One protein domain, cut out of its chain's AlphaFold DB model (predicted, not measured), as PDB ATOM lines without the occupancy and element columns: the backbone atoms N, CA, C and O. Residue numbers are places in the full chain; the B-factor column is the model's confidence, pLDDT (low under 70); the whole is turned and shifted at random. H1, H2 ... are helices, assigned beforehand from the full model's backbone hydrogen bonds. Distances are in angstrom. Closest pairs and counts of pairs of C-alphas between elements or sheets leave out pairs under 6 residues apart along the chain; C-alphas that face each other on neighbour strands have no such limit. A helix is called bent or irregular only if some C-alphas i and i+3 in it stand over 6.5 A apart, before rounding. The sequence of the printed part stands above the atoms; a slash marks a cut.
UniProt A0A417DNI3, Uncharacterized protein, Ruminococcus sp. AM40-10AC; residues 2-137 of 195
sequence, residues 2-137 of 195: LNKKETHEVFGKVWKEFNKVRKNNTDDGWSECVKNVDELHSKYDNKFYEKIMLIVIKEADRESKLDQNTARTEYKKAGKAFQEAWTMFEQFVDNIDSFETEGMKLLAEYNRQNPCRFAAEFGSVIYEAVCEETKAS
ATOM      1  N   LEU A   2     216.933 243.840 335.942       78.81
ATOM      2  CA  LEU A   2     216.176 242.583 335.898       78.81
ATOM      3  C   LEU A   2     215.974 242.156 334.443       78.81
ATOM      4  O   LEU A   2     215.334 242.848 333.651       78.81
ATOM      5  N   ASN A   3     216.548 241.013 334.072       86.75
ATOM      6  CA  ASN A   3     216.421 240.499 332.719       86.75
ATOM      7  C   ASN A   3     214.972 240.045 332.501       86.75
ATOM      8  O   ASN A   3     214.512 239.091 333.129       86.75
ATOM      9  N   LYS A   4     214.248 240.724 331.604       88.88
ATOM     10  CA  LYS A   4     212.830 240.448 331.323       88.88
ATOM     11  C   LYS A   4     212.591 239.000 330.882       88.88
ATOM     12  O   LYS A   4     211.659 238.359 331.359       88.88
ATOM     13  N   LYS A   5     213.452 238.454 330.015       89.88
ATOM     14  CA  LYS A   5     213.331 237.075 329.510       89.88
ATOM     15  C   LYS A   5     213.558 236.050 330.619       89.88
ATOM     16  O   LYS A   5     212.787 235.102 330.734       89.88
ATOM     17  N   GLU A   6     214.598 236.251 331.422       90.44
ATOM     18  CA  GLU A   6     214.897 235.394 332.572       90.44
ATOM     19  C   GLU A   6     213.774 235.449 333.607       90.44
ATOM     20  O   GLU A   6     213.257 234.414 334.021       90.44
ATOM     21  N   THR A   7     213.319 236.654 333.945       90.19
ATOM     22  CA  THR A   7     212.249 236.857 334.924       90.19
ATOM     23  C   THR A   7     210.944 236.209 334.464       90.19
ATOM     24  O   THR A   7     210.290 235.546 335.263       90.19
ATOM     25  N   HIS A   8     210.599 236.292 333.174       91.06
ATOM     26  CA  HIS A   8     209.442 235.579 332.623       91.06
ATOM     27  C   HIS A   8     209.575 234.052 332.762       91.06
ATOM     28  O   HIS A   8     208.615 233.366 333.118       91.06
ATOM     29  N   GLU A   9     210.771 233.505 332.504       90.81
ATOM     30  CA  GLU A   9     211.043 232.074 332.682       90.81
ATOM     31  C   GLU A   9     210.867 231.659 334.149       90.81
ATOM     32  O   GLU A   9     210.229 230.638 334.423       90.81
ATOM     33  N   VAL A  10     211.386 232.456 335.088       89.38
ATOM     34  CA  VAL A  10     211.244 232.203 336.528       89.38
ATOM     35  C   VAL A  10     209.781 232.300 336.956       89.38
ATOM     36  O   VAL A  10     209.291 231.360 337.575       89.38
ATOM     37  N   PHE A  11     209.044 233.346 336.566       90.38
ATOM     38  CA  PHE A  11     207.605 233.471 336.843       90.38
ATOM     39  C   PHE A  11     206.842 232.231 336.360       90.38
ATOM     40  O   PHE A  11     206.085 231.615 337.113       90.38
ATOM     41  N   GLY A  12     207.089 231.804 335.119       90.31
ATOM     42  CA  GLY A  12     206.453 230.616 334.559       90.31
ATOM     43  C   GLY A  12     206.758 229.335 335.343       90.31
ATOM     44  O   GLY A  12     205.886 228.474 335.470       90.31
ATOM     45  N   LYS A  13     207.973 229.188 335.883       89.69
ATOM     46  CA  LYS A  13     208.347 228.038 336.722       89.69
ATOM     47  C   LYS A  13     207.721 228.114 338.111       89.69
ATOM     48  O   LYS A  13     207.114 227.138 338.536       89.69
ATOM     49  N   VAL A  14     207.770 229.273 338.758       88.44
ATOM     50  CA  VAL A  14     207.160 229.508 340.075       88.44
ATOM     51  C   VAL A  14     205.660 229.187 340.043       88.44
ATOM     52  O   VAL A  14     205.162 228.444 340.888       88.44
ATOM     53  N   TRP A  15     204.937 229.634 339.010       89.38
ATOM     54  CA  TRP A  15     203.516 229.304 338.856       89.38
ATOM     55  C   TRP A  15     203.253 227.819 338.562       89.38
ATOM     56  O   TRP A  15     202.209 227.269 338.924       89.38
ATOM     57  N   LYS A  16     204.180 227.127 337.890       88.12
ATOM     58  CA  LYS A  16     204.069 225.675 337.690       88.12
ATOM     59  C   LYS A  16     204.212 224.925 339.009       88.12
ATOM     60  O   LYS A  16     203.423 224.012 339.243       88.12
ATOM     61  N   GLU A  17     205.147 225.330 339.864       83.19
ATOM     62  CA  GLU A  17     205.343 224.717 341.183       83.19
ATOM     63  C   GLU A  17     204.116 224.906 342.083       83.19
ATOM     64  O   GLU A  17     203.630 223.928 342.650       83.19
ATOM     65  N   PHE A  18     203.501 226.096 342.079       80.81
ATOM     66  CA  PHE A  18     202.195 226.324 342.716       80.81
ATOM     67  C   PHE A  18     201.158 225.259 342.328       80.81
ATOM     68  O   PHE A  18     200.494 224.643 343.163       80.81
ATOM     69  N   ASN A  19     201.025 225.026 341.021       84.75
ATOM     70  CA  ASN A  19     200.031 224.112 340.476       84.75
ATOM     71  C   ASN A  19     200.335 222.644 340.779       84.75
ATOM     72  O   ASN A  19     199.395 221.851 340.877       84.75
ATOM     73  N   LYS A  20     201.613 222.267 340.888       82.88
ATOM     74  CA  LYS A  20     202.013 220.909 341.270       82.88
ATOM     75  C   LYS A  20     201.597 220.612 342.704       82.88
ATOM     76  O   LYS A  20     200.855 219.658 342.914       82.88
ATOM     77  N   VAL A  21     201.985 221.470 343.647       78.50
ATOM     78  CA  VAL A  21     201.663 221.306 345.072       78.50
ATOM     79  C   VAL A  21     200.159 221.269 345.296       78.50
ATOM     80  O   VAL A  21     199.645 220.370 345.953       78.50
ATOM     81  N   ARG A  22     199.417 222.181 344.661       79.56
ATOM     82  CA  ARG A  22     197.953 222.189 344.734       79.56
ATOM     83  C   ARG A  22     197.332 220.863 344.274       79.56
ATOM     84  O   ARG A  22     196.343 220.410 344.843       79.56
ATOM     85  N   LYS A  23     197.855 220.262 343.198       81.94
ATOM     86  CA  LYS A  23     197.336 218.996 342.646       81.94
ATOM     87  C   LYS A  23     197.797 217.772 343.436       81.94
ATOM     88  O   LYS A  23     197.123 216.749 343.371       81.94
ATOM     89  N   ASN A  24     198.916 217.875 344.143       81.56
ATOM     90  CA  ASN A  24     199.520 216.804 344.920       81.56
ATOM     91  C   ASN A  24     199.870 217.303 346.330       81.56
ATOM     92  O   ASN A  24     201.040 217.440 346.676       81.56
ATOM     93  N   ASN A  25     198.845 217.594 347.135       82.06
ATOM     94  CA  ASN A  25     199.002 218.059 348.514       82.06
ATOM     95  C   ASN A  25     199.336 216.889 349.460       82.06
ATOM     96  O   ASN A  25     198.534 216.506 350.311       82.06
ATOM     97  N   THR A  26     200.492 216.276 349.243       84.56
ATOM     98  CA  THR A  26     201.055 215.171 350.029       84.56
ATOM     99  C   THR A  26     202.471 215.538 350.458       84.56
ATOM    100  O   THR A  26     203.083 216.413 349.846       84.56
ATOM    101  N   ASP A  27     203.016 214.864 351.472       84.56
ATOM    102  CA  ASP A  27     204.399 215.093 351.922       84.56
ATOM    103  C   ASP A  27     205.413 214.936 350.773       84.56
ATOM    104  O   ASP A  27     206.357 215.722 350.660       84.56
ATOM    105  N   ASP A  28     205.173 213.989 349.860       85.19
ATOM    106  CA  ASP A  28     205.986 213.789 348.656       85.19
ATOM    107  C   ASP A  28     205.869 214.969 347.681       85.19
ATOM    108  O   ASP A  28     206.876 215.443 347.152       85.19
ATOM    109  N   GLY A  29     204.655 215.486 347.460       84.06
ATOM    110  CA  GLY A  29     204.430 216.648 346.597       84.06
ATOM    111  C   GLY A  29     205.042 217.938 347.151       84.06
ATOM    112  O   GLY A  29     205.610 218.729 346.393       84.06
ATOM    113  N   TRP A  30     204.997 218.127 348.471       84.44
ATOM    114  CA  TRP A  30     205.684 219.224 349.156       84.44
ATOM    115  C   TRP A  30     207.205 219.083 349.084       84.44
ATOM    116  O   TRP A  30     207.891 220.061 348.788       84.44
ATOM    117  N   SER A  31     207.729 217.871 349.273       85.38
ATOM    118  CA  SER A  31     209.162 217.585 349.157       85.38
ATOM    119  C   SER A  31     209.686 217.837 347.740       85.38
ATOM    120  O   SER A  31     210.758 218.417 347.570       85.38
ATOM    121  N   GLU A  32     208.919 217.464 346.707       84.31
ATOM    122  CA  GLU A  32     209.262 217.760 345.311       84.31
ATOM    123  C   GLU A  32     209.282 219.273 345.047       84.31
ATOM    124  O   GLU A  32     210.187 219.771 344.377       84.31
ATOM    125  N   CYS A  33     208.320 220.017 345.599       82.25
ATOM    126  CA  CYS A  33     208.288 221.469 345.463       82.25
ATOM    127  C   CYS A  33     209.505 222.130 346.107       82.25
ATOM    128  O   CYS A  33     210.175 222.906 345.434       82.25
ATOM    129  N   VAL A  34     209.838 221.782 347.356       81.81
ATOM    130  CA  VAL A  34     211.035 222.303 348.042       81.81
ATOM    131  C   VAL A  34     212.296 222.012 347.229       81.81
ATOM    132  O   VAL A  34     213.103 222.907 347.000       81.81
ATOM    133  N   LYS A  35     212.427 220.801 346.680       84.31
ATOM    134  CA  LYS A  35     213.562 220.458 345.818       84.31
ATOM    135  C   LYS A  35     213.627 221.330 344.555       84.31
ATOM    136  O   LYS A  35     214.694 221.834 344.216       84.31
ATOM    137  N   ASN A  36     212.508 221.524 343.857       81.06
ATOM    138  CA  ASN A  36     212.465 222.358 342.646       81.06
ATOM    139  C   ASN A  36     212.761 223.835 342.959       81.06
ATOM    140  O   ASN A  36     213.326 224.549 342.128       81.06
ATOM    141  N   VAL A  37     212.383 224.285 344.157       76.56
ATOM    142  CA  VAL A  37     212.669 225.621 344.689       76.56
ATOM    143  C   VAL A  37     214.164 225.795 344.931       76.56
ATOM    144  O   VAL A  37     214.748 226.761 344.437       76.56
ATOM    145  N   ASP A  38     214.799 224.823 345.584       81.25
ATOM    146  CA  ASP A  38     216.245 224.809 345.820       81.25
ATOM    147  C   ASP A  38     217.037 224.762 344.502       81.25
ATOM    148  O   ASP A  38     218.041 225.460 344.348       81.25
ATOM    149  N   GLU A  39     216.577 223.986 343.514       84.25
ATOM    150  CA  GLU A  39     217.181 223.928 342.176       84.25
ATOM    151  C   GLU A  39     217.062 225.264 341.428       84.25
ATOM    152  O   GLU A  39     218.018 225.712 340.787       84.25
ATOM    153  N   LEU A  40     215.903 225.925 341.512       80.06
ATOM    154  CA  LEU A  40     215.698 227.257 340.946       80.06
ATOM    155  C   LEU A  40     216.598 228.296 341.619       80.06
ATOM    156  O   LEU A  40     217.241 229.069 340.912       80.06
ATOM    157  N   HIS A  41     216.665 228.298 342.949       79.19
ATOM    158  CA  HIS A  41     217.517 229.208 343.712       79.19
ATOM    159  C   HIS A  41     219.003 228.980 343.401       79.19
ATOM    160  O   HIS A  41     219.737 229.924 343.137       79.19
ATOM    161  N   SER A  42     219.432 227.719 343.301       82.12
ATOM    162  CA  SER A  42     220.806 227.367 342.919       82.12
ATOM    163  C   SER A  42     221.153 227.794 341.489       82.12
ATOM    164  O   SER A  42     222.312 228.075 341.185       82.12
ATOM    165  N   LYS A  43     220.163 227.823 340.586       84.12
ATOM    166  CA  LYS A  43     220.343 228.261 339.195       84.12
ATOM    167  C   LYS A  43     220.384 229.785 339.064       84.12
ATOM    168  O   LYS A  43     221.084 230.288 338.186       84.12
ATOM    169  N   TYR A  44     219.620 230.496 339.886       80.06
ATOM    170  CA  TYR A  44     219.504 231.946 339.842       80.06
ATOM    171  C   TYR A  44     219.797 232.528 341.232       80.06
ATOM    172  O   TYR A  44     218.901 232.602 342.073       80.06
ATOM    173  N   ASP A  45     221.039 232.970 341.456       76.69
ATOM    174  CA  ASP A  45     221.471 233.648 342.690       76.69
ATOM    175  C   ASP A  45     220.876 235.068 342.768       76.69
ATOM    176  O   ASP A  45     221.535 236.077 342.514       76.69
ATOM    177  N   ASN A  46     219.564 235.140 343.006       81.81
ATOM    178  CA  ASN A  46     218.801 236.379 343.038       81.81
ATOM    179  C   ASN A  46     217.712 236.326 344.122       81.81
ATOM    180  O   ASN A  46     216.729 235.583 344.020       81.81
ATOM    181  N   LYS A  47     217.857 237.185 345.138       82.44
ATOM    182  CA  LYS A  47     216.930 237.307 346.276       82.44
ATOM    183  C   LYS A  47     215.492 237.623 345.863       82.44
ATOM    184  O   LYS A  47     214.557 237.214 346.546       82.44
ATOM    185  N   PHE A  48     215.287 238.333 344.752       86.31
ATOM    186  CA  PHE A  48     213.946 238.589 344.229       86.31
ATOM    187  C   PHE A  48     213.235 237.281 343.854       86.31
ATOM    188  O   PHE A  48     212.073 237.087 344.211       86.31
ATOM    189  N   TYR A  49     213.942 236.359 343.195       88.50
ATOM    190  CA  TYR A  49     213.384 235.074 342.769       88.50
ATOM    191  C   TYR A  49     213.063 234.157 343.946       88.50
ATOM    192  O   TYR A  49     212.031 233.489 343.935       88.50
ATOM    193  N   GLU A  50     213.891 234.183 344.989       83.75
ATOM    194  CA  GLU A  50     213.598 233.514 346.256       83.75
ATOM    195  C   GLU A  50     212.299 234.053 346.883       83.75
ATOM    196  O   GLU A  50     211.377 233.285 347.174       83.75
ATOM    197  N   LYS A  51     212.168 235.382 347.011       87.00
ATOM    198  CA  LYS A  51     210.992 236.028 347.619       87.00
ATOM    199  C   LYS A  51     209.685 235.705 346.884       87.00
ATOM    200  O   LYS A  51     208.710 235.313 347.527       87.00
ATOM    201  N   ILE A  52     209.641 235.838 345.552       89.94
ATOM    202  CA  ILE A  52     208.413 235.544 344.785       89.94
ATOM    203  C   ILE A  52     208.013 234.073 344.911       89.94
ATOM    204  O   ILE A  52     206.827 233.752 344.951       89.94
ATOM    205  N   MET A  53     208.990 233.177 345.027       86.38
ATOM    206  CA  MET A  53     208.753 231.749 345.153       86.38
ATOM    207  C   MET A  53     208.184 231.389 346.522       86.38
ATOM    208  O   MET A  53     207.171 230.695 346.593       86.38
ATOM    209  N   LEU A  54     208.748 231.942 347.599       85.50
ATOM    210  CA  LEU A  54     208.214 231.787 348.955       85.50
ATOM    211  C   LEU A  54     206.763 232.274 349.066       85.50
ATOM    212  O   LEU A  54     205.942 231.604 349.694       85.50
ATOM    213  N   ILE A  55     206.420 233.399 348.430       88.62
ATOM    214  CA  ILE A  55     205.042 233.923 348.415       88.62
ATOM    215  C   ILE A  55     204.084 232.930 347.756       88.62
ATOM    216  O   ILE A  55     203.001 232.660 348.277       88.62
ATOM    217  N   VAL A  56     204.489 232.356 346.625       89.25
ATOM    218  CA  VAL A  56     203.681 231.380 345.893       89.25
ATOM    219  C   VAL A  56     203.500 230.083 346.693       89.25
ATOM    220  O   VAL A  56     202.376 229.598 346.811       89.25
ATOM    221  N   ILE A  57     204.559 229.559 347.317       85.69
ATOM    222  CA  ILE A  57     204.493 228.372 348.189       85.69
ATOM    223  C   ILE A  57     203.572 228.625 349.387       85.69
ATOM    224  O   ILE A  57     202.700 227.813 349.688       85.69
ATOM    225  N   LYS A  58     203.726 229.775 350.051       87.88
ATOM    226  CA  LYS A  58     202.893 230.186 351.190       87.88
ATOM    227  C   LYS A  58     201.416 230.289 350.812       87.88
ATOM    228  O   LYS A  58     200.544 229.984 351.628       87.88
ATOM    229  N   GLU A  59     201.118 230.728 349.593       90.12
ATOM    230  CA  GLU A  59     199.743 230.774 349.105       90.12
ATOM    231  C   GLU A  59     199.197 229.378 348.796       90.12
ATOM    232  O   GLU A  59     198.059 229.095 349.161       90.12
ATOM    233  N   ALA A  60     200.010 228.483 348.224       86.88
ATOM    234  CA  ALA A  60     199.626 227.087 348.016       86.88
ATOM    235  C   ALA A  60     199.346 226.373 349.350       86.88
ATOM    236  O   ALA A  60     198.340 225.676 349.476       86.88
ATOM    237  N   ASP A  61     200.182 226.598 350.369       87.88
ATOM    238  CA  ASP A  61     200.029 225.998 351.703       87.88
ATOM    239  C   ASP A  61     198.737 226.477 352.360       87.88
ATOM    240  O   ASP A  61     197.940 225.675 352.852       87.88
ATOM    241  N   ARG A  62     198.480 227.787 352.300       90.12
ATOM    242  CA  ARG A  62     197.212 228.356 352.756       90.12
ATOM    243  C   ARG A  62     196.037 227.714 352.027       90.12
ATOM    244  O   ARG A  62     195.093 227.288 352.685       90.12
ATOM    245  N   GLU A  63     196.067 227.693 350.697       88.94
ATOM    246  CA  GLU A  63     194.967 227.186 349.876       88.94
ATOM    247  C   GLU A  63     194.650 225.720 350.196       88.94
ATOM    248  O   GLU A  63     193.482 225.345 350.276       88.94
ATOM    249  N   SER A  64     195.685 224.920 350.463       86.25
ATOM    250  CA  SER A  64     195.578 223.497 350.796       86.25
ATOM    251  C   SER A  64     194.786 223.207 352.081       86.25
ATOM    252  O   SER A  64     194.251 222.112 352.250       86.25
ATOM    253  N   LYS A  65     194.686 224.201 352.973       89.50
ATOM    254  CA  LYS A  65     193.988 224.130 354.266       89.50
ATOM    255  C   LYS A  65     192.538 224.617 354.188       89.50
ATOM    256  O   LYS A  65     191.832 224.583 355.194       89.50
ATOM    257  N   LEU A  66     192.099 225.115 353.032       90.06
ATOM    258  CA  LEU A  66     190.743 225.623 352.823       90.06
ATOM    259  C   LEU A  66     189.799 224.505 352.368       90.06
ATOM    260  O   LEU A  66     190.216 223.509 351.778       90.06
ATOM    261  N   ASP A  67     188.496 224.697 352.576       93.12
ATOM    262  CA  ASP A  67     187.497 223.843 351.938       93.12
ATOM    263  C   ASP A  67     187.542 223.994 350.407       93.12
ATOM    264  O   ASP A  67     187.954 225.022 349.864       93.12
ATOM    265  N   GLN A  68     187.070 222.972 349.692       87.12
ATOM    266  CA  GLN A  68     187.197 222.877 348.236       87.12
ATOM    267  C   GLN A  68     186.617 224.086 347.473       87.12
ATOM    268  O   GLN A  68     187.167 224.487 346.440       87.12
ATOM    269  N   ASN A  69     185.515 224.670 347.952       90.62
ATOM    270  CA  ASN A  69     184.852 225.784 347.274       90.62
ATOM    271  C   ASN A  69     185.607 227.097 347.503       90.62
ATOM    272  O   ASN A  69     185.828 227.862 346.554       90.62
ATOM    273  N   THR A  70     186.062 227.331 348.734       91.75
ATOM    274  CA  THR A  70     186.894 228.490 349.074       91.75
ATOM    275  C   THR A  70     188.256 228.403 348.385       91.75
ATOM    276  O   THR A  70     188.650 229.354 347.708       91.75
ATOM    277  N   ALA A  71     188.919 227.243 348.423       89.31
ATOM    278  CA  ALA A  71     190.187 226.981 347.734       89.31
ATOM    279  C   ALA A  71     190.109 227.284 346.230       89.31
ATOM    280  O   ALA A  71     190.979 227.933 345.651       89.31
ATOM    281  N   ARG A  72     189.025 226.866 345.561       88.69
ATOM    282  CA  ARG A  72     188.808 227.164 344.135       88.69
ATOM    283  C   ARG A  72     188.658 228.662 343.860       88.69
ATOM    284  O   ARG A  72     189.067 229.123 342.793       88.69
ATOM    285  N   THR A  73     188.036 229.400 344.770       92.00
ATOM    286  CA  THR A  73     187.816 230.845 344.629       92.00
ATOM    287  C   THR A  73     189.114 231.614 344.840       92.00
ATOM    288  O   THR A  73     189.465 232.457 344.015       92.00
ATOM    289  N   GLU A  74     189.852 231.284 345.896       90.69
ATOM    290  CA  GLU A  74     191.139 231.904 346.218       90.69
ATOM    291  C   GLU A  74     192.180 231.632 345.131       90.69
ATOM    292  O   GLU A  74     192.842 232.564 344.683       90.69
ATOM    293  N   TYR A  75     192.203 230.423 344.571       90.12
ATOM    294  CA  TYR A  75     193.038 230.101 343.415       90.12
ATOM    295  C   TYR A  75     192.789 230.985 342.201       90.12
ATOM    296  O   TYR A  75     193.724 231.461 341.564       90.12
ATOM    297  N   LYS A  76     191.518 231.213 341.851       91.38
ATOM    298  CA  LYS A  76     191.182 232.076 340.712       91.38
ATOM    299  C   LYS A  76     191.665 233.504 340.952       91.38
ATOM    300  O   LYS A  76     192.153 234.131 340.016       91.38
ATOM    301  N   LYS A  77     191.551 234.001 342.189       92.81
ATOM    302  CA  LYS A  77     192.081 235.316 342.573       92.81
ATOM    303  C   LYS A  77     193.606 235.342 342.479       92.81
ATOM    304  O   LYS A  77     194.134 236.265 341.875       92.81
ATOM    305  N   ALA A  78     194.293 234.331 343.013       92.25
ATOM    306  CA  ALA A  78     195.749 234.220 342.953       92.25
ATOM    307  C   ALA A  78     196.253 234.123 341.505       92.25
ATOM    308  O   ALA A  78     197.182 234.828 341.135       92.25
ATOM    309  N   GLY A  79     195.594 233.331 340.655       92.88
ATOM    310  CA  GLY A  79     195.941 233.199 339.238       92.88
ATOM    311  C   GLY A  79     195.749 234.487 338.448       92.88
ATOM    312  O   GLY A  79     196.633 234.858 337.678       92.88
ATOM    313  N   LYS A  80     194.641 235.203 338.678       95.12
ATOM    314  CA  LYS A  80     194.431 236.539 338.106       95.12
ATOM    315  C   LYS A  80     195.529 237.505 338.571       95.12
ATOM    316  O   LYS A  80     196.202 238.109 337.744       95.12
ATOM    317  N   ALA A  81     195.754 237.583 339.881       95.00
ATOM    318  CA  ALA A  81     196.758 238.456 340.477       95.00
ATOM    319  C   ALA A  81     198.182 238.136 339.994       95.00
ATOM    320  O   ALA A  81     198.972 239.053 339.807       95.00
ATOM    321  N   PHE A  82     198.512 236.864 339.762       95.06
ATOM    322  CA  PHE A  82     199.807 236.444 339.229       95.06
ATOM    323  C   PHE A  82     200.008 236.915 337.783       95.06
ATOM    324  O   PHE A  82     201.063 237.445 337.439       95.06
ATOM    325  N   GLN A  83     198.989 236.747 336.936       93.69
ATOM    326  CA  GLN A  83     199.031 237.204 335.544       93.69
ATOM    327  C   GLN A  83     199.153 238.727 335.461       93.69
ATOM    328  O   GLN A  83     200.009 239.240 334.744       93.69
ATOM    329  N   GLU A  84     198.348 239.452 336.234       96.06
ATOM    330  CA  GLU A  84     198.378 240.917 336.249       96.06
ATOM    331  C   GLU A  84     199.666 241.463 336.889       96.06
ATOM    332  O   GLU A  84     200.156 242.512 336.475       96.06
ATOM    333  N   ALA A  85     200.283 240.727 337.822       94.75
ATOM    334  CA  ALA A  85     201.589 241.079 338.377       94.75
ATOM    335  C   ALA A  85     202.709 240.999 337.337       94.75
ATOM    336  O   ALA A  85     203.605 241.840 337.342       94.75
ATOM    337  N   TRP A  86     202.657 240.016 336.431       95.00
ATOM    338  CA  TRP A  86     203.586 239.963 335.303       95.00
ATOM    339  C   TRP A  86     203.423 241.197 334.412       95.00
ATOM    340  O   TRP A  86     204.401 241.883 334.139       95.00
ATOM    341  N   THR A  87     202.190 241.552 334.043       94.81
ATOM    342  CA  THR A  87     201.919 242.764 333.255       94.81
ATOM    343  C   THR A  87     202.391 244.042 333.958       94.81
ATOM    344  O   THR A  87     202.905 244.946 333.299       94.81
ATOM    345  N   MET A  88     202.255 244.128 335.284       93.88
ATOM    346  CA  MET A  88     202.796 245.238 336.076       93.88
ATOM    347  C   MET A  88     204.331 245.272 336.027       93.88
ATOM    348  O   MET A  88     204.910 246.327 335.782       93.88
ATOM    349  N   PHE A  89     204.991 244.124 336.208       94.00
ATOM    350  CA  PHE A  89     206.444 244.012 336.083       94.00
ATOM    351  C   PHE A  89     206.932 244.448 334.697       94.00
ATOM    352  O   PHE A  89     207.903 245.194 334.609       94.00
ATOM    353  N   GLU A  90     206.253 244.036 333.621       93.69
ATOM    354  CA  GLU A  90     206.600 244.460 332.259       93.69
ATOM    355  C   GLU A  90     206.553 245.980 332.113       93.69
ATOM    356  O   GLU A  90     207.493 246.566 331.588       93.69
ATOM    357  N   GLN A  91     205.513 246.629 332.644       92.31
ATOM    358  CA  GLN A  91     205.404 248.089 332.610       92.31
ATOM    359  C   GLN A  91     206.532 248.781 333.380       92.31
ATOM    360  O   GLN A  91     207.012 249.820 332.931       92.31
ATOM    361  N   PHE A  92     206.985 248.199 334.495       90.19
ATOM    362  CA  PHE A  92     208.132 248.712 335.241       90.19
ATOM    363  C   PHE A  92     209.435 248.627 334.449       90.19
ATOM    364  O   PHE A  92     210.184 249.599 334.406       90.19
ATOM    365  N   VAL A  93     209.723 247.477 333.836       89.56
ATOM    366  CA  VAL A  93     211.003 247.281 333.137       89.56
ATOM    367  C   VAL A  93     211.038 247.931 331.757       89.56
ATOM    368  O   VAL A  93     212.109 248.350 331.326       89.56
ATOM    369  N   ASP A  94     209.894 248.038 331.075       90.19
ATOM    370  CA  ASP A  94     209.807 248.655 329.748       90.19
ATOM    371  C   ASP A  94     209.890 250.192 329.824       90.19
ATOM    372  O   ASP A  94     210.385 250.816 328.888       90.19
ATOM    373  N   ASN A  95     209.466 250.801 330.942       86.38
ATOM    374  CA  ASN A  95     209.498 252.252 331.173       86.38
ATOM    375  C   ASN A  95     210.287 252.606 332.443       86.38
ATOM    376  O   ASN A  95     209.811 253.331 333.316       86.38
ATOM    377  N   ILE A  96     211.506 252.081 332.559       84.25
ATOM    378  CA  ILE A  96     212.291 252.193 333.792       84.25
ATOM    379  C   ILE A  96     212.578 253.646 334.212       84.25
ATOM    380  O   ILE A  96     212.627 253.938 335.404       84.25
ATOM    381  N   ASP A  97     212.680 254.566 333.250       82.00
ATOM    382  CA  ASP A  97     212.911 255.993 333.502       82.00
ATOM    383  C   ASP A  97     211.714 256.683 334.182       82.00
ATOM    384  O   ASP A  97     211.897 257.663 334.901       82.00
ATOM    385  N   SER A  98     210.483 256.184 333.984       80.81
ATOM    386  CA  SER A  98     209.289 256.707 334.665       80.81
ATOM    387  C   SER A  98     208.958 255.954 335.953       80.81
ATOM    388  O   SER A  98     208.042 256.346 336.674       80.81
ATOM    389  N   PHE A  99     209.712 254.905 336.302       82.38
ATOM    390  CA  PHE A  99     209.420 254.074 337.471       82.38
ATOM    391  C   PHE A  99     209.424 254.867 338.787       82.38
ATOM    392  O   PHE A  99     208.554 254.646 339.629       82.38
ATOM    393  N   GLU A 100     210.342 255.823 338.961       73.25
ATOM    394  CA  GLU A 100     210.400 256.650 340.177       73.25
ATOM    395  C   GLU A 100     209.117 257.460 340.410       73.25
ATOM    396  O   GLU A 100     208.718 257.668 341.554       73.25
ATOM    397  N   THR A 101     208.444 257.891 339.340       70.38
ATOM    398  CA  THR A 101     207.250 258.748 339.418       70.38
ATOM    399  C   THR A 101     205.942 257.978 339.238       70.38
ATOM    400  O   THR A 101     204.921 258.355 339.813       70.38
ATOM    401  N   GLU A 102     205.945 256.883 338.477       77.81
ATOM    402  CA  GLU A 102     204.743 256.118 338.122       77.81
ATOM    403  C   GLU A 102     204.678 254.731 338.773       77.81
ATOM    404  O   GLU A 102     203.598 254.135 338.846       77.81
ATOM    405  N   GLY A 103     205.794 254.212 339.286       79.31
ATOM    406  CA  GLY A 103     205.906 252.830 339.755       79.31
ATOM    407  C   GLY A 103     204.896 252.485 340.852       79.31
ATOM    408  O   GLY A 103     204.208 251.466 340.805       79.31
ATOM    409  N   MET A 104     204.723 253.383 341.816       74.81
ATOM    410  CA  MET A 104     203.732 253.198 342.878       74.81
ATOM    411  C   MET A 104     202.295 253.353 342.405       74.81
ATOM    412  O   MET A 104     201.411 252.688 342.938       74.81
ATOM    413  N   LYS A 105     202.034 254.227 341.428       77.69
ATOM    414  CA  LYS A 105     200.693 254.379 340.855       77.69
ATOM    415  C   LYS A 105     200.256 253.069 340.201       77.69
ATOM    416  O   LYS A 105     199.121 252.639 340.392       77.69
ATOM    417  N   LEU A 106     201.170 252.418 339.485       84.44
ATOM    418  CA  LEU A 106     200.947 251.100 338.896       84.44
ATOM    419  C   LEU A 106     200.766 250.013 339.969       84.44
ATOM    420  O   LEU A 106     199.825 249.229 339.865       84.44
ATOM    421  N   LEU A 107     201.581 250.006 341.034       85.25
ATOM    422  CA  LEU A 107     201.402 249.081 342.165       85.25
ATOM    423  C   LEU A 107     200.045 249.271 342.865       85.25
ATOM    424  O   LEU A 107     199.359 248.300 343.186       85.25
ATOM    425  N   ALA A 108     199.641 250.517 343.100       74.94
ATOM    426  CA  ALA A 108     198.362 250.846 343.714       74.94
ATOM    427  C   ALA A 108     197.183 250.397 342.844       74.94
ATOM    428  O   ALA A 108     196.235 249.796 343.350       74.94
ATOM    429  N   GLU A 109     197.257 250.643 341.535       82.06
ATOM    430  CA  GLU A 109     196.242 250.202 340.583       82.06
ATOM    431  C   GLU A 109     196.148 248.671 340.537       82.06
ATOM    432  O   GLU A 109     195.049 248.120 340.615       82.06
ATOM    433  N   TYR A 110     197.288 247.979 340.520       89.12
ATOM    434  CA  TYR A 110     197.354 246.522 340.606       89.12
ATOM    435  C   TYR A 110     196.681 245.981 341.881       89.12
ATOM    436  O   TYR A 110     195.824 245.096 341.800       89.12
ATOM    437  N   ASN A 111     196.995 246.548 343.049       80.56
ATOM    438  CA  ASN A 111     196.394 246.149 344.327       80.56
ATOM    439  C   ASN A 111     194.887 246.450 344.381       80.56
ATOM    440  O   ASN A 111     194.110 245.667 344.927       80.56
ATOM    441  N   ARG A 112     194.447 247.561 343.780       81.50
ATOM    442  CA  ARG A 112     193.027 247.920 343.671       81.50
ATOM    443  C   ARG A 112     192.256 246.932 342.791       81.50
ATOM    444  O   ARG A 112     191.126 246.574 343.114       81.50
ATOM    445  N   GLN A 113     192.856 246.490 341.684       84.69
ATOM    446  CA  GLN A 113     192.272 245.502 340.769       84.69
ATOM    447  C   GLN A 113     192.289 244.073 341.341       84.69
ATOM    448  O   GLN A 113     191.459 243.238 340.950       84.69
ATOM    449  N   ASN A 114     193.197 243.807 342.288       86.44
ATOM    450  CA  ASN A 114     193.396 242.518 342.944       86.44
ATOM    451  C   ASN A 114     193.396 242.661 344.474       86.44
ATOM    452  O   ASN A 114     194.446 242.527 345.102       86.44
ATOM    453  N   PRO A 115     192.233 242.887 345.113       80.56
ATOM    454  CA  PRO A 115     192.150 243.089 346.557       80.56
ATOM    455  C   PRO A 115     192.278 241.754 347.316       80.56
ATOM    456  O   PRO A 115     191.321 241.249 347.906       80.56
ATOM    457  N   CYS A 116     193.458 241.136 347.270       80.50
ATOM    458  CA  CYS A 116     193.782 239.911 347.994       80.50
ATOM    459  C   CYS A 116     195.205 239.955 348.567       80.50
ATOM    460  O   CYS A 116     196.086 240.646 348.059       80.50
ATOM    461  N   ARG A 117     195.437 239.176 349.633       82.12
ATOM    462  CA  ARG A 117     196.739 239.107 350.320       82.12
ATOM    463  C   ARG A 117     197.870 238.709 349.373       82.12
ATOM    464  O   ARG A 117     198.939 239.302 349.428       82.12
ATOM    465  N   PHE A 118     197.619 237.717 348.519       87.31
ATOM    466  CA  PHE A 118     198.599 237.243 347.549       87.31
ATOM    467  C   PHE A 118     199.090 238.375 346.643       87.31
ATOM    468  O   PHE A 118     200.294 238.560 346.515       87.31
ATOM    469  N   ALA A 119     198.171 239.173 346.088       85.88
ATOM    470  CA  ALA A 119     198.527 240.316 345.256       85.88
ATOM    471  C   ALA A 119     199.355 241.341 346.038       85.88
ATOM    472  O   ALA A 119     200.419 241.740 345.582       85.88
ATOM    473  N   ALA A 120     198.926 241.696 347.251       81.56
ATOM    474  CA  ALA A 120     199.641 242.671 348.068       81.56
ATOM    475  C   ALA A 120     201.095 242.248 348.355       81.56
ATOM    476  O   ALA A 120     202.012 243.053 348.193       81.56
ATOM    477  N   GLU A 121     201.322 240.986 348.742       83.69
ATOM    478  CA  GLU A 121     202.670 240.457 348.998       83.69
ATOM    479  C   GLU A 121     203.492 240.376 347.699       83.69
ATOM    480  O   GLU A 121     204.622 240.864 347.643       83.69
ATOM    481  N   PHE A 122     202.917 239.805 346.638       88.69
ATOM    482  CA  PHE A 122     203.614 239.555 345.376       88.69
ATOM    483  C   PHE A 122     203.970 240.852 344.636       88.69
ATOM    484  O   PHE A 122     205.106 241.028 344.196       88.69
ATOM    485  N   GLY A 123     203.030 241.796 344.560       86.00
ATOM    486  CA  GLY A 123     203.246 243.107 343.954       86.00
ATOM    487  C   GLY A 123     204.286 243.941 344.704       86.00
ATOM    488  O   GLY A 123     205.106 244.602 344.068       86.00
ATOM    489  N   SER A 124     204.313 243.859 346.040       82.94
ATOM    490  CA  SER A 124     205.309 244.571 346.854       82.94
ATOM    491  C   SER A 124     206.729 244.065 346.600       82.94
ATOM    492  O   SER A 124     207.632 244.875 346.433       82.94
ATOM    493  N   VAL A 125     206.927 242.744 346.506       87.31
ATOM    494  CA  VAL A 125     208.247 242.156 346.214       87.31
ATOM    495  C   VAL A 125     208.737 242.515 344.810       87.31
ATOM    496  O   VAL A 125     209.925 242.772 344.624       87.31
ATOM    497  N   ILE A 126     207.837 242.567 343.825       90.50
ATOM    498  CA  ILE A 126     208.172 243.045 342.477       90.50
ATOM    499  C   ILE A 126     208.619 244.505 342.520       90.50
ATOM    500  O   ILE A 126     209.658 244.845 341.958       90.50
ATOM    501  N   TYR A 127     207.843 245.361 343.182       86.69
ATOM    502  CA  TYR A 127     208.156 246.780 343.294       86.69
ATOM    503  C   TYR A 127     209.500 247.009 344.003       86.69
ATOM    504  O   TYR A 127     210.336 247.751 343.495       86.69
ATOM    505  N   GLU A 128     209.747 246.313 345.118       83.88
ATOM    506  CA  GLU A 128     211.013 246.362 345.862       83.88
ATOM    507  C   GLU A 128     212.206 245.976 344.977       83.88
ATOM    508  O   GLU A 128     213.197 246.701 344.933       83.88
ATOM    509  N   ALA A 129     212.094 244.886 344.210       86.62
ATOM    510  CA  ALA A 129     213.162 244.443 343.318       86.62
ATOM    511  C   ALA A 129     213.474 245.471 342.218       86.62
ATOM    512  O   ALA A 129     214.637 245.687 341.880       86.62
ATOM    513  N   VAL A 130     212.455 246.143 341.671       86.06
ATOM    514  CA  VAL A 130     212.681 247.210 340.685       86.06
ATOM    515  C   VAL A 130     213.276 248.461 341.344       86.06
ATOM    516  O   VAL A 130     214.164 249.078 340.755       86.06
ATOM    517  N   CYS A 131     212.875 248.818 342.569       80.69
ATOM    518  CA  CYS A 131     213.517 249.892 343.338       80.69
ATOM    519  C   CYS A 131     215.012 249.633 343.559       80.69
ATOM    520  O   CYS A 131     215.833 250.517 343.312       80.69
ATOM    521  N   GLU A 132     215.381 248.422 343.985       81.19
ATOM    522  CA  GLU A 132     216.783 248.036 344.191       81.19
ATOM    523  C   GLU A 132     217.612 248.195 342.905       81.19
ATOM    524  O   GLU A 132     218.712 248.749 342.930       81.19
ATOM    525  N   GLU A 133     217.063 247.775 341.764       81.62
ATOM    526  CA  GLU A 133     217.720 247.859 340.454       81.62
ATOM    527  C   GLU A 133     217.869 249.283 339.925       81.62
ATOM    528  O   GLU A 133     218.904 249.648 339.362       81.62
ATOM    529  N   THR A 134     216.831 250.094 340.104       75.44
ATOM    530  CA  THR A 134     216.824 251.497 339.675       75.44
ATOM    531  C   THR A 134     217.616 252.392 340.617       75.44
ATOM    532  O   THR A 134     217.867 253.548 340.289       75.44
ATOM    533  N   LYS A 135     218.019 251.877 341.790       70.19
ATOM    534  CA  LYS A 135     218.459 252.682 342.941       70.19
ATOM    535  C   LYS A 135     217.443 253.763 343.314       70.19
ATOM    536  O   LYS A 135     217.787 254.679 344.065       70.19
ATOM    537  N   ALA A 136     216.207 253.640 342.830       63.25
ATOM    538  CA  ALA A 136     215.108 254.434 343.308       63.25
ATOM    539  C   ALA A 136     214.995 254.092 344.783       63.25
ATOM    540  O   ALA A 136     214.793 252.932 345.160       63.25
ATOM    541  N   SER A 137     215.148 255.092 345.647       58.19
ATOM    542  CA  SER A 137     214.727 254.895 347.019       58.19
ATOM    543  C   SER A 137     213.233 254.592 346.919       58.19
ATOM    544  O   SER A 137     212.449 255.494 346.640       58.19
TER     545      SER A 137
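AT A GLANCE: This is residues 2 to 137 of the 195 residues of an uncharacterized protein of Ruminococcus sp. AM40-10AC (UniProt A0A417DNI3). Six helices stand side by side in an up-and-down bundle, each running against the one before it in the chain. H1, H3, H6 and H4 form a four-helix core, with H2 along its H1 and H3 side and the kinked H5 along its H4 and H6 side. The printed part has 136 residues with six named helices, H1 to H6 in order along the chain, and no named strand; the class is all helix. The whole is compact, with a radius of gyration of the C-alphas of 15.1 A, and the C-alphas span 45 by 33 by 21 A along their three main axes.

HOW THE PARTS SIT: The longest helix is H4, residues 68 to 94, one of two hubs that touch four other helices each; the other is H3, residues 47 to 64. H3 and H4 form a helical hairpin and touch through residues 63 to 64 of H3 and 71 to 75 of H4 alone; the closest C-alphas, those of Glu 63 and Ala 71, are 5.2 A apart. H6, residues 117 to 134, touches H4 and runs the same way at a shallow tilt of 17 degrees, with the C-alphas of Ala 81 and Ala 119 closest at 5.4 A. H6 also touches H3, opposite ways at a shallow tilt of 2 degrees, with the C-alphas of Phe 48 and Ala 129 closest at 6.0 A. H1, residues 4 to 23, touches H3 and runs the same way at a shallow tilt of 22 degrees, with the C-alphas of Val 14 and Met 53 closest at 5.8 A. H1 touches H4 with residues 4 to 11 alone, opposite ways at a shallow tilt of 5 degrees; the closest C-alphas are those of Lys 4 and Val 93, 7.3 A apart. H2, residues 27 to 43, forms a helical hairpin with H1, where the C-alphas of Val 21 and Gly 29 are closest at 5.6 A. H2 and H3, also a hairpin, only just touch, with 3 pairs of C-alphas within 8 A, the closest being those of His 41 and Glu 50 at 6.4 A. H5, residues 96 to 113, forms a hairpin with H4, the C-alphas of Phe 92 and Phe 99 being closest at 5.9 A. H5 and H6 are a hairpin too, at a shallow tilt of 2 degrees, with the C-alphas of Asn 111 and Ala 120 closest at 6.1 A. H1 and H6 are apart, and H2 and H5 are apart. In H1, H2, H3, H4 and H6 every O i to N i+4 pair is within hydrogen-bond range; in H5 10 of 14 are.

IN THESE COORDINATES: H4 measures 39.0 A from its first to its last C-alpha, with C-alpha 68 at (187.197, 222.877, 348.236) and C-alpha 94 at (209.807, 248.655, 329.748). H1 measures 28.8 A and begins with C-alpha 4 at (212.830, 240.448, 331.323). H2 measures 24.3 A, H3 25.8 A and H5 22.2 A. H5 is irregular, with C-alphas 101 and 104 7.4 A apart, and has a kink of 68 degrees near residue 103. H6 measures 25.9 A and ends with C-alpha 134 at (216.824, 251.497, 339.675).

THE WHOLE: The two C-alphas farthest apart are those of Asp 28 and Thr 101, at 45.9 A. The first and last printed C-alphas, of Leu 2 and Ser 137, are 16.7 A apart. The printed part has no cut, and the five links between the helices are tight. The mean pLDDT of the printed part is 85.5, and residues 136 to 137 are under 70.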